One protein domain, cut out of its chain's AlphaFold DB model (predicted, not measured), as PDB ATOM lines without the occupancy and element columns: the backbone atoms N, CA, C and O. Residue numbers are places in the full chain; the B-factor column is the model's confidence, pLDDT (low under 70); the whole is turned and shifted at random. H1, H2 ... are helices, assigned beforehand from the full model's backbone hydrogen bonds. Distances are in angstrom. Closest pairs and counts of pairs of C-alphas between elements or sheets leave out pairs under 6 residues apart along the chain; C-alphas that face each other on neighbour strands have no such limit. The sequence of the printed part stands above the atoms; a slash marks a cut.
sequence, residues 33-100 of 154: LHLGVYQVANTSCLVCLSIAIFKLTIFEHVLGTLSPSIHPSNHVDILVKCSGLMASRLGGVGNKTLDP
ATOM      1  N   LEU A  33     197.375 112.709 190.097       66.50
ATOM      2  CA  LEU A  33     196.394 111.673 189.833       66.50
ATOM      3  C   LEU A  33     196.295 111.397 188.333       66.50
ATOM      4  O   LEU A  33     196.092 112.300 187.520       66.50
ATOM      5  N   HIS A  34     196.365 110.121 187.960       74.94
ATOM      6  CA  HIS A  34     195.999 109.708 186.614       74.94
ATOM      7  C   HIS A  34     194.501 109.976 186.416       74.94
ATOM      8  O   HIS A  34     193.662 109.263 186.972       74.94
ATOM      9  N   LEU A  35     194.156 110.997 185.623       76.31
ATOM     10  CA  LEU A  35     192.785 111.515 185.514       76.31
ATOM     11  C   LEU A  35     191.757 110.417 185.209       76.31
ATOM     12  O   LEU A  35     190.699 110.372 185.830       76.31
ATOM     13  N   GLY A  36     192.092 109.488 184.307       73.12
ATOM     14  CA  GLY A  36     191.214 108.362 183.979       73.12
ATOM     15  C   GLY A  36     190.955 107.416 185.158       73.12
ATOM     16  O   GLY A  36     189.832 106.961 185.338       73.12
ATOM     17  N   VAL A  37     191.963 107.164 185.999       77.75
ATOM     18  CA  VAL A  37     191.825 106.287 187.175       77.75
ATOM     19  C   VAL A  37     191.049 107.017 188.263       77.75
ATOM     20  O   VAL A  37     190.127 106.458 188.846       77.75
ATOM     21  N   TYR A  38     191.369 108.291 188.486       81.12
ATOM     22  CA  TYR A  38     190.708 109.116 189.488       81.12
ATOM     23  C   TYR A  38     189.219 109.311 189.195       81.12
ATOM     24  O   TYR A  38     188.382 109.134 190.079       81.12
ATOM     25  N   GLN A  39     188.865 109.600 187.940       81.19
ATOM     26  CA  GLN A  39     187.468 109.759 187.550       81.19
ATOM     27  C   GLN A  39     186.673 108.464 187.767       81.19
ATOM     28  O   GLN A  39     185.553 108.519 188.272       81.19
ATOM     29  N   VAL A  40     187.253 107.305 187.433       83.06
ATOM     30  CA  VAL A  40     186.626 105.988 187.642       83.06
ATOM     31  C   VAL A  40     186.534 105.631 189.128       83.06
ATOM     32  O   VAL A  40     185.519 105.095 189.576       83.06
ATOM     33  N   ALA A  41     187.551 105.952 189.927       82.62
ATOM     34  CA  ALA A  41     187.529 105.722 191.368       82.62
ATOM     35  C   ALA A  41     186.430 106.555 192.049       82.62
ATOM     36  O   ALA A  41     185.659 106.034 192.853       82.62
ATOM     37  N   ASN A  42     186.281 107.824 191.663       80.19
ATOM     38  CA  ASN A  42     185.247 108.694 192.216       80.19
ATOM     39  C   ASN A  42     183.836 108.231 191.840       80.19
ATOM     40  O   ASN A  42     182.965 108.151 192.705       80.19
ATOM     41  N   THR A  43     183.590 107.899 190.568       82.69
ATOM     42  CA  THR A  43     182.263 107.420 190.146       82.69
ATOM     43  C   THR A  43     181.927 106.072 190.769       82.69
ATOM     44  O   THR A  43     180.805 105.892 191.239       82.69
ATOM     45  N   SER A  44     182.889 105.147 190.844       83.31
ATOM     46  CA  SER A  44     182.674 103.850 191.492       83.31
ATOM     47  C   SER A  44     182.390 104.001 192.988       83.31
ATOM     48  O   SER A  44     181.436 103.400 193.473       83.31
ATOM     49  N   CYS A  45     183.110 104.871 193.705       80.31
ATOM     50  CA  CYS A  45     182.848 105.163 195.116       80.31
ATOM     51  C   CYS A  45     181.419 105.687 195.345       80.31
ATOM     52  O   CYS A  45     180.707 105.186 196.217       80.31
ATOM     53  N   LEU A  46     180.960 106.634 194.518       83.19
ATOM     54  CA  LEU A  46     179.610 107.203 194.616       83.19
ATOM     55  C   LEU A  46     178.505 106.166 194.363       83.19
ATOM     56  O   LEU A  46     177.458 106.211 195.013       83.19
ATOM     57  N   VAL A  47     178.748 105.220 193.452       81.81
ATOM     58  CA  VAL A  47     177.827 104.111 193.169       81.81
ATOM     59  C   VAL A  47     177.835 103.088 194.303       81.81
ATOM     60  O   VAL A  47     176.769 102.708 194.781       81.81
ATOM     61  N   CYS A  48     179.010 102.668 194.777       76.31
ATOM     62  CA  CYS A  48     179.141 101.701 195.871       76.31
ATOM     63  C   CYS A  48     178.459 102.185 197.151       76.31
ATOM     64  O   CYS A  48     177.853 101.391 197.866       76.31
ATOM     65  N   LEU A  49     178.520 103.492 197.418       85.81
ATOM     66  CA  LEU A  49     177.902 104.094 198.593       85.81
ATOM     67  C   LEU A  49     176.404 104.411 198.390       85.81
ATOM     68  O   LEU A  49     175.752 104.889 199.312       85.81
ATOM     69  N   SER A  50     175.845 104.117 197.205       79.88
ATOM     70  CA  SER A  50     174.445 104.375 196.821       79.88
ATOM     71  C   SER A  50     174.002 105.834 197.008       79.88
ATOM     72  O   SER A  50     172.828 106.109 197.244       79.88
ATOM     73  N   ILE A  51     174.941 106.780 196.899       85.19
ATOM     74  CA  ILE A  51     174.692 108.213 197.130       85.19
ATOM     75  C   ILE A  51     174.216 108.917 195.850       85.19
ATOM     76  O   ILE A  51     173.554 109.949 195.926       85.19
ATOM     77  N   ALA A  52     174.526 108.372 194.668       86.75
ATOM     78  CA  ALA A  52     174.193 109.002 193.392       86.75
ATOM     79  C   ALA A  52     173.776 107.993 192.311       86.75
ATOM     80  O   ALA A  52     174.265 106.865 192.262       86.75
ATOM     81  N   ILE A  53     172.909 108.447 191.400       86.25
ATOM     82  CA  ILE A  53     172.521 107.735 190.177       86.25
ATOM     83  C   ILE A  53     173.096 108.501 188.987       86.25
ATOM     84  O   ILE A  53     172.878 109.704 188.850       86.25
ATOM     85  N   PHE A  54     173.802 107.801 188.102       88.75
ATOM     86  CA  PHE A  54     174.350 108.380 186.879       88.75
ATOM     87  C   PHE A  54     173.475 108.017 185.680       88.75
ATOM     88  O   PHE A  54     173.122 106.855 185.487       88.75
ATOM     89  N   LYS A  55     173.152 109.011 184.847       88.44
ATOM     90  CA  LYS A  55     172.385 108.823 183.613       88.44
ATOM     91  C   LYS A  55     173.013 109.610 182.471       88.44
ATOM     92  O   LYS A  55     173.215 110.818 182.578       88.44
ATOM     93  N   LEU A  56     173.286 108.929 181.360       90.81
ATOM     94  CA  LEU A  56     173.742 109.577 180.135       90.81
ATOM     95  C   LEU A  56     172.575 110.331 179.491       90.81
ATOM     96  O   LEU A  56     171.550 109.736 179.163       90.81
ATOM     97  N   THR A  57     172.737 111.638 179.317       90.50
ATOM     98  CA  THR A  57     171.759 112.527 178.682       90.50
ATOM     99  C   THR A  57     172.487 113.682 177.999       90.50
ATOM    100  O   THR A  57     173.614 114.014 178.366       90.50
ATOM    101  N   ILE A  58     171.850 114.282 176.994       91.62
ATOM    102  CA  ILE A  58     172.350 115.465 176.288       91.62
ATOM    103  C   ILE A  58     171.244 116.514 176.345       91.62
ATOM    104  O   ILE A  58     170.093 116.214 176.032       91.62
ATOM    105  N   PHE A  59     171.594 117.733 176.751       91.25
ATOM    106  CA  PHE A  59     170.658 118.847 176.857       91.25
ATOM    107  C   PHE A  59     171.159 120.035 176.052       91.25
ATOM    108  O   PHE A  59     172.304 120.455 176.200       91.25
ATOM    109  N   GLU A  60     170.268 120.618 175.258       92.69
ATOM    110  CA  GLU A  60     170.524 121.890 174.577       92.69
ATOM    111  C   GLU A  60     170.161 123.092 175.460       92.69
ATOM    112  O   GLU A  60     170.714 124.178 175.304       92.69
ATOM    113  N   HIS A  61     169.263 122.895 176.431       93.50
ATOM    114  CA  HIS A  61     168.740 123.939 177.309       93.50
ATOM    115  C   HIS A  61     168.616 123.438 178.754       93.50
ATOM    116  O   HIS A  61     168.219 122.292 178.974       93.50
ATOM    117  N   VAL A  62     168.880 124.299 179.746       92.00
ATOM    118  CA  VAL A  62     168.797 123.941 181.181       92.00
ATOM    119  C   VAL A  62     167.419 123.428 181.593       92.00
ATOM    120  O   VAL A  62     167.325 122.496 182.374       92.00
ATOM    121  N   LEU A  63     166.339 123.953 181.013       91.69
ATOM    122  CA  LEU A  63     164.976 123.465 181.281       91.69
ATOM    123  C   LEU A  63     164.768 121.986 180.918       91.69
ATOM    124  O   LEU A  63     163.885 121.346 181.484       91.69
ATOM    125  N   GLY A  64     165.592 121.415 180.032       88.56
ATOM    126  CA  GLY A  64     165.559 119.982 179.743       88.56
ATOM    127  C   GLY A  64     165.818 119.122 180.984       88.56
ATOM    128  O   GLY A  64     165.301 118.006 181.065       88.56
ATOM    129  N   THR A  65     166.529 119.662 181.987       87.19
ATOM    130  CA  THR A  65     166.831 118.957 183.239       87.19
ATOM    131  C   THR A  65     165.620 118.774 184.151       87.19
ATOM    132  O   THR A  65     165.684 117.985 185.086       87.19
ATOM    133  N   LEU A  66     164.520 119.485 183.890       88.31
ATOM    134  CA  LEU A  66     163.268 119.366 184.642       88.31
ATOM    135  C   LEU A  66     162.362 118.254 184.098       88.31
ATOM    136  O   LEU A  66     161.262 118.050 184.604       88.31
ATOM    137  N   SER A  67     162.786 117.547 183.045       87.38
ATOM    138  CA  SER A  67     161.980 116.462 182.495       87.38
ATOM    139  C   SER A  67     161.848 115.306 183.503       87.38
ATOM    140  O   SER A  67     162.836 114.899 184.122       87.38
ATOM    141  N   PRO A  68     160.645 114.718 183.648       83.44
ATOM    142  CA  PRO A  68     160.372 113.703 184.669       83.44
ATOM    143  C   PRO A  68     161.234 112.441 184.501       83.44
ATOM    144  O   PRO A  68     161.514 111.739 185.461       83.44
ATOM    145  N   SER A  69     161.760 112.175 183.301       84.44
ATOM    146  CA  SER A  69     162.611 111.007 183.035       84.44
ATOM    147  C   SER A  69     163.983 111.041 183.735       84.44
ATOM    148  O   SER A  69     164.695 110.035 183.726       84.44
ATOM    149  N   ILE A  70     164.420 112.174 184.284       85.81
ATOM    150  CA  ILE A  70     165.816 112.359 184.716       85.81
ATOM    151  C   ILE A  70     166.076 111.821 186.115       85.81
ATOM    152  O   ILE A  70     167.080 111.141 186.320       85.81
ATOM    153  N   HIS A  71     165.180 112.106 187.055       85.69
ATOM    154  CA  HIS A  71     165.313 111.686 188.443       85.69
ATOM    155  C   HIS A  71     164.137 110.778 188.828       85.69
ATOM    156  O   HIS A  71     163.009 111.087 188.446       85.69
ATOM    157  N   PRO A  72     164.342 109.696 189.605       86.19
ATOM    158  CA  PRO A  72     163.261 108.778 189.980       86.19
ATOM    159  C   PRO A  72     162.061 109.443 190.672       86.19
ATOM    160  O   PRO A  72     160.943 108.950 190.561       86.19
ATOM    161  N   SER A  73     162.270 110.567 191.370       86.31
ATOM    162  CA  SER A  73     161.189 111.333 192.012       86.31
ATOM    163  C   SER A  73     160.409 112.247 191.058       86.31
ATOM    164  O   SER A  73     159.448 112.877 191.488       86.31
ATOM    165  N   ASN A  74     160.810 112.344 189.784       85.75
ATOM    166  CA  ASN A  74     160.268 113.270 188.783       85.75
ATOM    167  C   ASN A  74     160.342 114.764 189.178       85.75
ATOM    168  O   ASN A  74     159.670 115.588 188.561       85.75
ATOM    169  N   HIS A  75     161.138 115.121 190.192       88.06
ATOM    170  CA  HIS A  75     161.288 116.487 190.699       88.06
ATOM    171  C   HIS A  75     162.765 116.845 190.883       88.06
ATOM    172  O   HIS A  75     163.551 116.002 191.320       88.06
ATOM    173  N   VAL A  76     163.128 118.091 190.565       89.88
ATOM    174  CA  VAL A  76     164.486 118.631 190.715       89.88
ATOM    175  C   VAL A  76     164.405 119.991 191.401       89.88
ATOM    176  O   VAL A  76     163.928 120.955 190.809       89.88
ATOM    177  N   ASP A  77     164.898 120.063 192.635       90.56
ATOM    178  CA  ASP A  77     164.907 121.290 193.440       90.56
ATOM    179  C   ASP A  77     166.084 122.211 193.097       90.56
ATOM    180  O   ASP A  77     165.950 123.432 193.049       90.56
ATOM    181  N   ILE A  78     167.261 121.621 192.863       90.69
ATOM    182  CA  ILE A  78     168.510 122.349 192.631       90.69
ATOM    183  C   ILE A  78     169.231 121.738 191.433       90.69
ATOM    184  O   ILE A  78     169.463 120.531 191.373       90.69
ATOM    185  N   LEU A  79     169.638 122.599 190.500       89.88
ATOM    186  CA  LEU A  79     170.489 122.240 189.372       89.88
ATOM    187  C   LEU A  79     171.908 122.771 189.601       89.88
ATOM    188  O   LEU A  79     172.125 123.981 189.640       89.88
ATOM    189  N   VAL A  80     172.884 121.867 189.689       92.00
ATOM    190  CA  VAL A  80     174.312 122.216 189.744       92.00
ATOM    191  C   VAL A  80     174.925 122.049 188.356       92.00
ATOM    192  O   VAL A  80     174.858 120.977 187.756       92.00
ATOM    193  N   LYS A  81     175.530 123.116 187.825       89.44
ATOM    194  CA  LYS A  81     176.105 123.133 186.476       89.44
ATOM    195  C   LYS A  81     177.615 122.902 186.505       89.44
ATOM    196  O   LYS A  81     178.364 123.785 186.910       89.44
ATOM    197  N   CYS A  82     178.052 121.786 185.925       92.44
ATOM    198  CA  CYS A  82     179.471 121.441 185.757       92.44
ATOM    199  C   CYS A  82     179.847 121.183 184.282       92.44
ATOM    200  O   CYS A  82     180.684 120.337 183.990       92.44
ATOM    201  N   SER A  83     179.217 121.880 183.325       90.31
ATOM    202  CA  SER A  83     179.376 121.614 181.880       90.31
ATOM    203  C   SER A  83     180.638 122.210 181.230       90.31
ATOM    204  O   SER A  83     180.770 122.174 180.005       90.31
ATOM    205  N   GLY A  84     181.558 122.778 182.019       91.31
ATOM    206  CA  GLY A  84     182.809 123.364 181.526       91.31
ATOM    207  C   GLY A  84     182.581 124.385 180.406       91.31
ATOM    208  O   GLY A  84     181.689 125.225 180.498       91.31
ATOM    209  N   LEU A  85     183.340 124.277 179.311       91.38
ATOM    210  CA  LEU A  85     183.268 125.185 178.158       91.38
ATOM    211  C   LEU A  85     181.895 125.194 177.452       91.38
ATOM    212  O   LEU A  85     181.494 126.214 176.889       91.38
ATOM    213  N   MET A  86     181.126 124.098 177.525       91.38
ATOM    214  CA  MET A  86     179.778 124.027 176.931       91.38
ATOM    215  C   MET A  86     178.781 124.969 177.614       91.38
ATOM    216  O   MET A  86     177.706 125.243 177.084       91.38
ATOM    217  N   ALA A  87     179.145 125.533 178.764       91.62
ATOM    218  CA  ALA A  87     178.425 126.615 179.411       91.62
ATOM    219  C   ALA A  87     178.164 127.845 178.524       91.62
ATOM    220  O   ALA A  87     177.202 128.562 178.806       91.62
ATOM    221  N   SER A  88     179.003 128.076 177.510       92.00
ATOM    222  CA  SER A  88     178.872 129.181 176.548       92.00
ATOM    223  C   SER A  88     177.736 128.982 175.548       92.00
ATOM    224  O   SER A  88     177.145 129.955 175.084       92.00
ATOM    225  N   ARG A  89     177.399 127.722 175.250       90.44
ATOM    226  CA  ARG A  89     176.395 127.332 174.248       90.44
ATOM    227  C   ARG A  89     175.107 126.785 174.856       90.44
ATOM    228  O   ARG A  89     174.100 126.714 174.166       90.44
ATOM    229  N   LEU A  90     175.129 126.401 176.133       92.50
ATOM    230  CA  LEU A  90     173.962 125.853 176.818       92.50
ATOM    231  C   LEU A  90     172.856 126.913 176.956       92.50
ATOM    232  O   LEU A  90     173.056 127.959 177.588       92.50
ATOM    233  N   GLY A  91     171.682 126.614 176.400       91.19
ATOM    234  CA  GLY A  91     170.502 127.467 176.454       91.19
ATOM    235  C   GLY A  91     170.050 127.735 177.891       91.19
ATOM    236  O   GLY A  91     170.067 126.841 178.740       91.19
ATOM    237  N   GLY A  92     169.687 128.987 178.170       90.56
ATOM    238  CA  GLY A  92     169.361 129.469 179.515       90.56
ATOM    239  C   GLY A  92     170.578 129.816 180.379       90.56
ATOM    240  O   GLY A  92     170.394 130.271 181.502       90.56
ATOM    241  N   VAL A  93     171.809 129.646 179.869       92.31
ATOM    242  CA  VAL A  93     173.016 130.178 180.525       92.31
ATOM    243  C   VAL A  93     173.808 131.118 179.625       92.31
ATOM    244  O   VAL A  93     174.064 132.244 180.031       92.31
ATOM    245  N   GLY A  94     174.203 130.669 178.427       87.12
ATOM    246  CA  GLY A  94     174.833 131.522 177.409       87.12
ATOM    247  C   GLY A  94     176.032 132.352 177.890       87.12
ATOM    248  O   GLY A  94     176.114 133.534 177.558       87.12
ATOM    249  N   ASN A  95     176.942 131.778 178.688       89.38
ATOM    250  CA  ASN A  95     178.079 132.539 179.216       89.38
ATOM    251  C   ASN A  95     179.123 132.829 178.119       89.38
ATOM    252  O   ASN A  95     179.906 131.953 177.757       89.38
ATOM    253  N   LYS A  96     179.150 134.069 177.625       89.50
ATOM    254  CA  LYS A  96     180.044 134.512 176.543       89.50
ATOM    255  C   LYS A  96     181.453 134.893 176.996       89.50
ATOM    256  O   LYS A  96     182.296 135.119 176.142       89.50
ATOM    257  N   THR A  97     181.728 134.960 178.298       89.56
ATOM    258  CA  THR A  97     183.071 135.302 178.804       89.56
ATOM    259  C   THR A  97     184.023 134.104 178.808       89.56
ATOM    260  O   THR A  97     185.126 134.201 179.334       89.56
ATOM    261  N   LEU A  98     183.571 132.946 178.325       87.00
ATOM    262  CA  LEU A  98     184.365 131.726 178.289       87.00
ATOM    263  C   LEU A  98     185.145 131.659 176.985       87.00
ATOM    264  O   LEU A  98     184.548 131.555 175.913       87.00
ATOM    265  N   ASP A  99     186.463 131.645 177.118       86.00
ATOM    266  CA  ASP A  99     187.409 131.558 176.016       86.00
ATOM    267  C   ASP A  99     188.159 130.212 176.077       86.00
ATOM    268  O   ASP A  99     188.671 129.843 177.141       86.00
ATOM    269  N   PRO A 100     188.166 129.404 175.000       86.25
ATOM    270  CA  PRO A 100     188.882 128.137 174.993       86.25
ATOM    271  C   PRO A 100     190.400 128.333 174.901       86.25
ATOM    272  O   PRO A 100     190.929 128.650 173.841       86.25
TER     273      PRO A 100
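What this domain is: This is residues 33 to 100 of the 154 residues of an uncharacterized protein of Aspergillus sclerotioniger CBS 115572 (UniProt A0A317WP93). With little regular structure, the model is an open, flat arrangement of long loops, with one longer helix, H1, at one side and two five-residue helices, H2 and H3, set in the loops away from it. Residues 33 to 42, of which 35 to 42 belong to H1, stick out. The printed part has 68 residues, with H1, H2 and H3 in that order and no named strand; the class is all helix, though helices hold only 24 residues. It is loose, with a radius of gyration of the C-alphas of 14.6 A, and spans 36 by 34 by 17 A.

How they stand to each other: H1, residues 35 to 48, is apart from H2, residues 62 to 66, and from H3, residues 84 to 88. H2 and H3 are apart too. Every O i to N i+4 pair in H1 is within hydrogen-bond range; in H2 and H3 it is 0 of 1 each, beside 2 of 2 O i to N i+3 pairs.

Where its parts are: H1 runs 19.7 A from C-alpha 35 at (192.785, 111.515, 185.514). H2 measures 8.0 A. H3 measures 8.6 A, ending at C-alpha 88, (178.872, 129.181, 176.548).

The domain as a whole: The two C-alphas farthest apart, of Cys 48 and Lys 96, are 38.1 A apart. Both links are long, and the printed part has no cut. Residue 33 alone is under pLDDT 70.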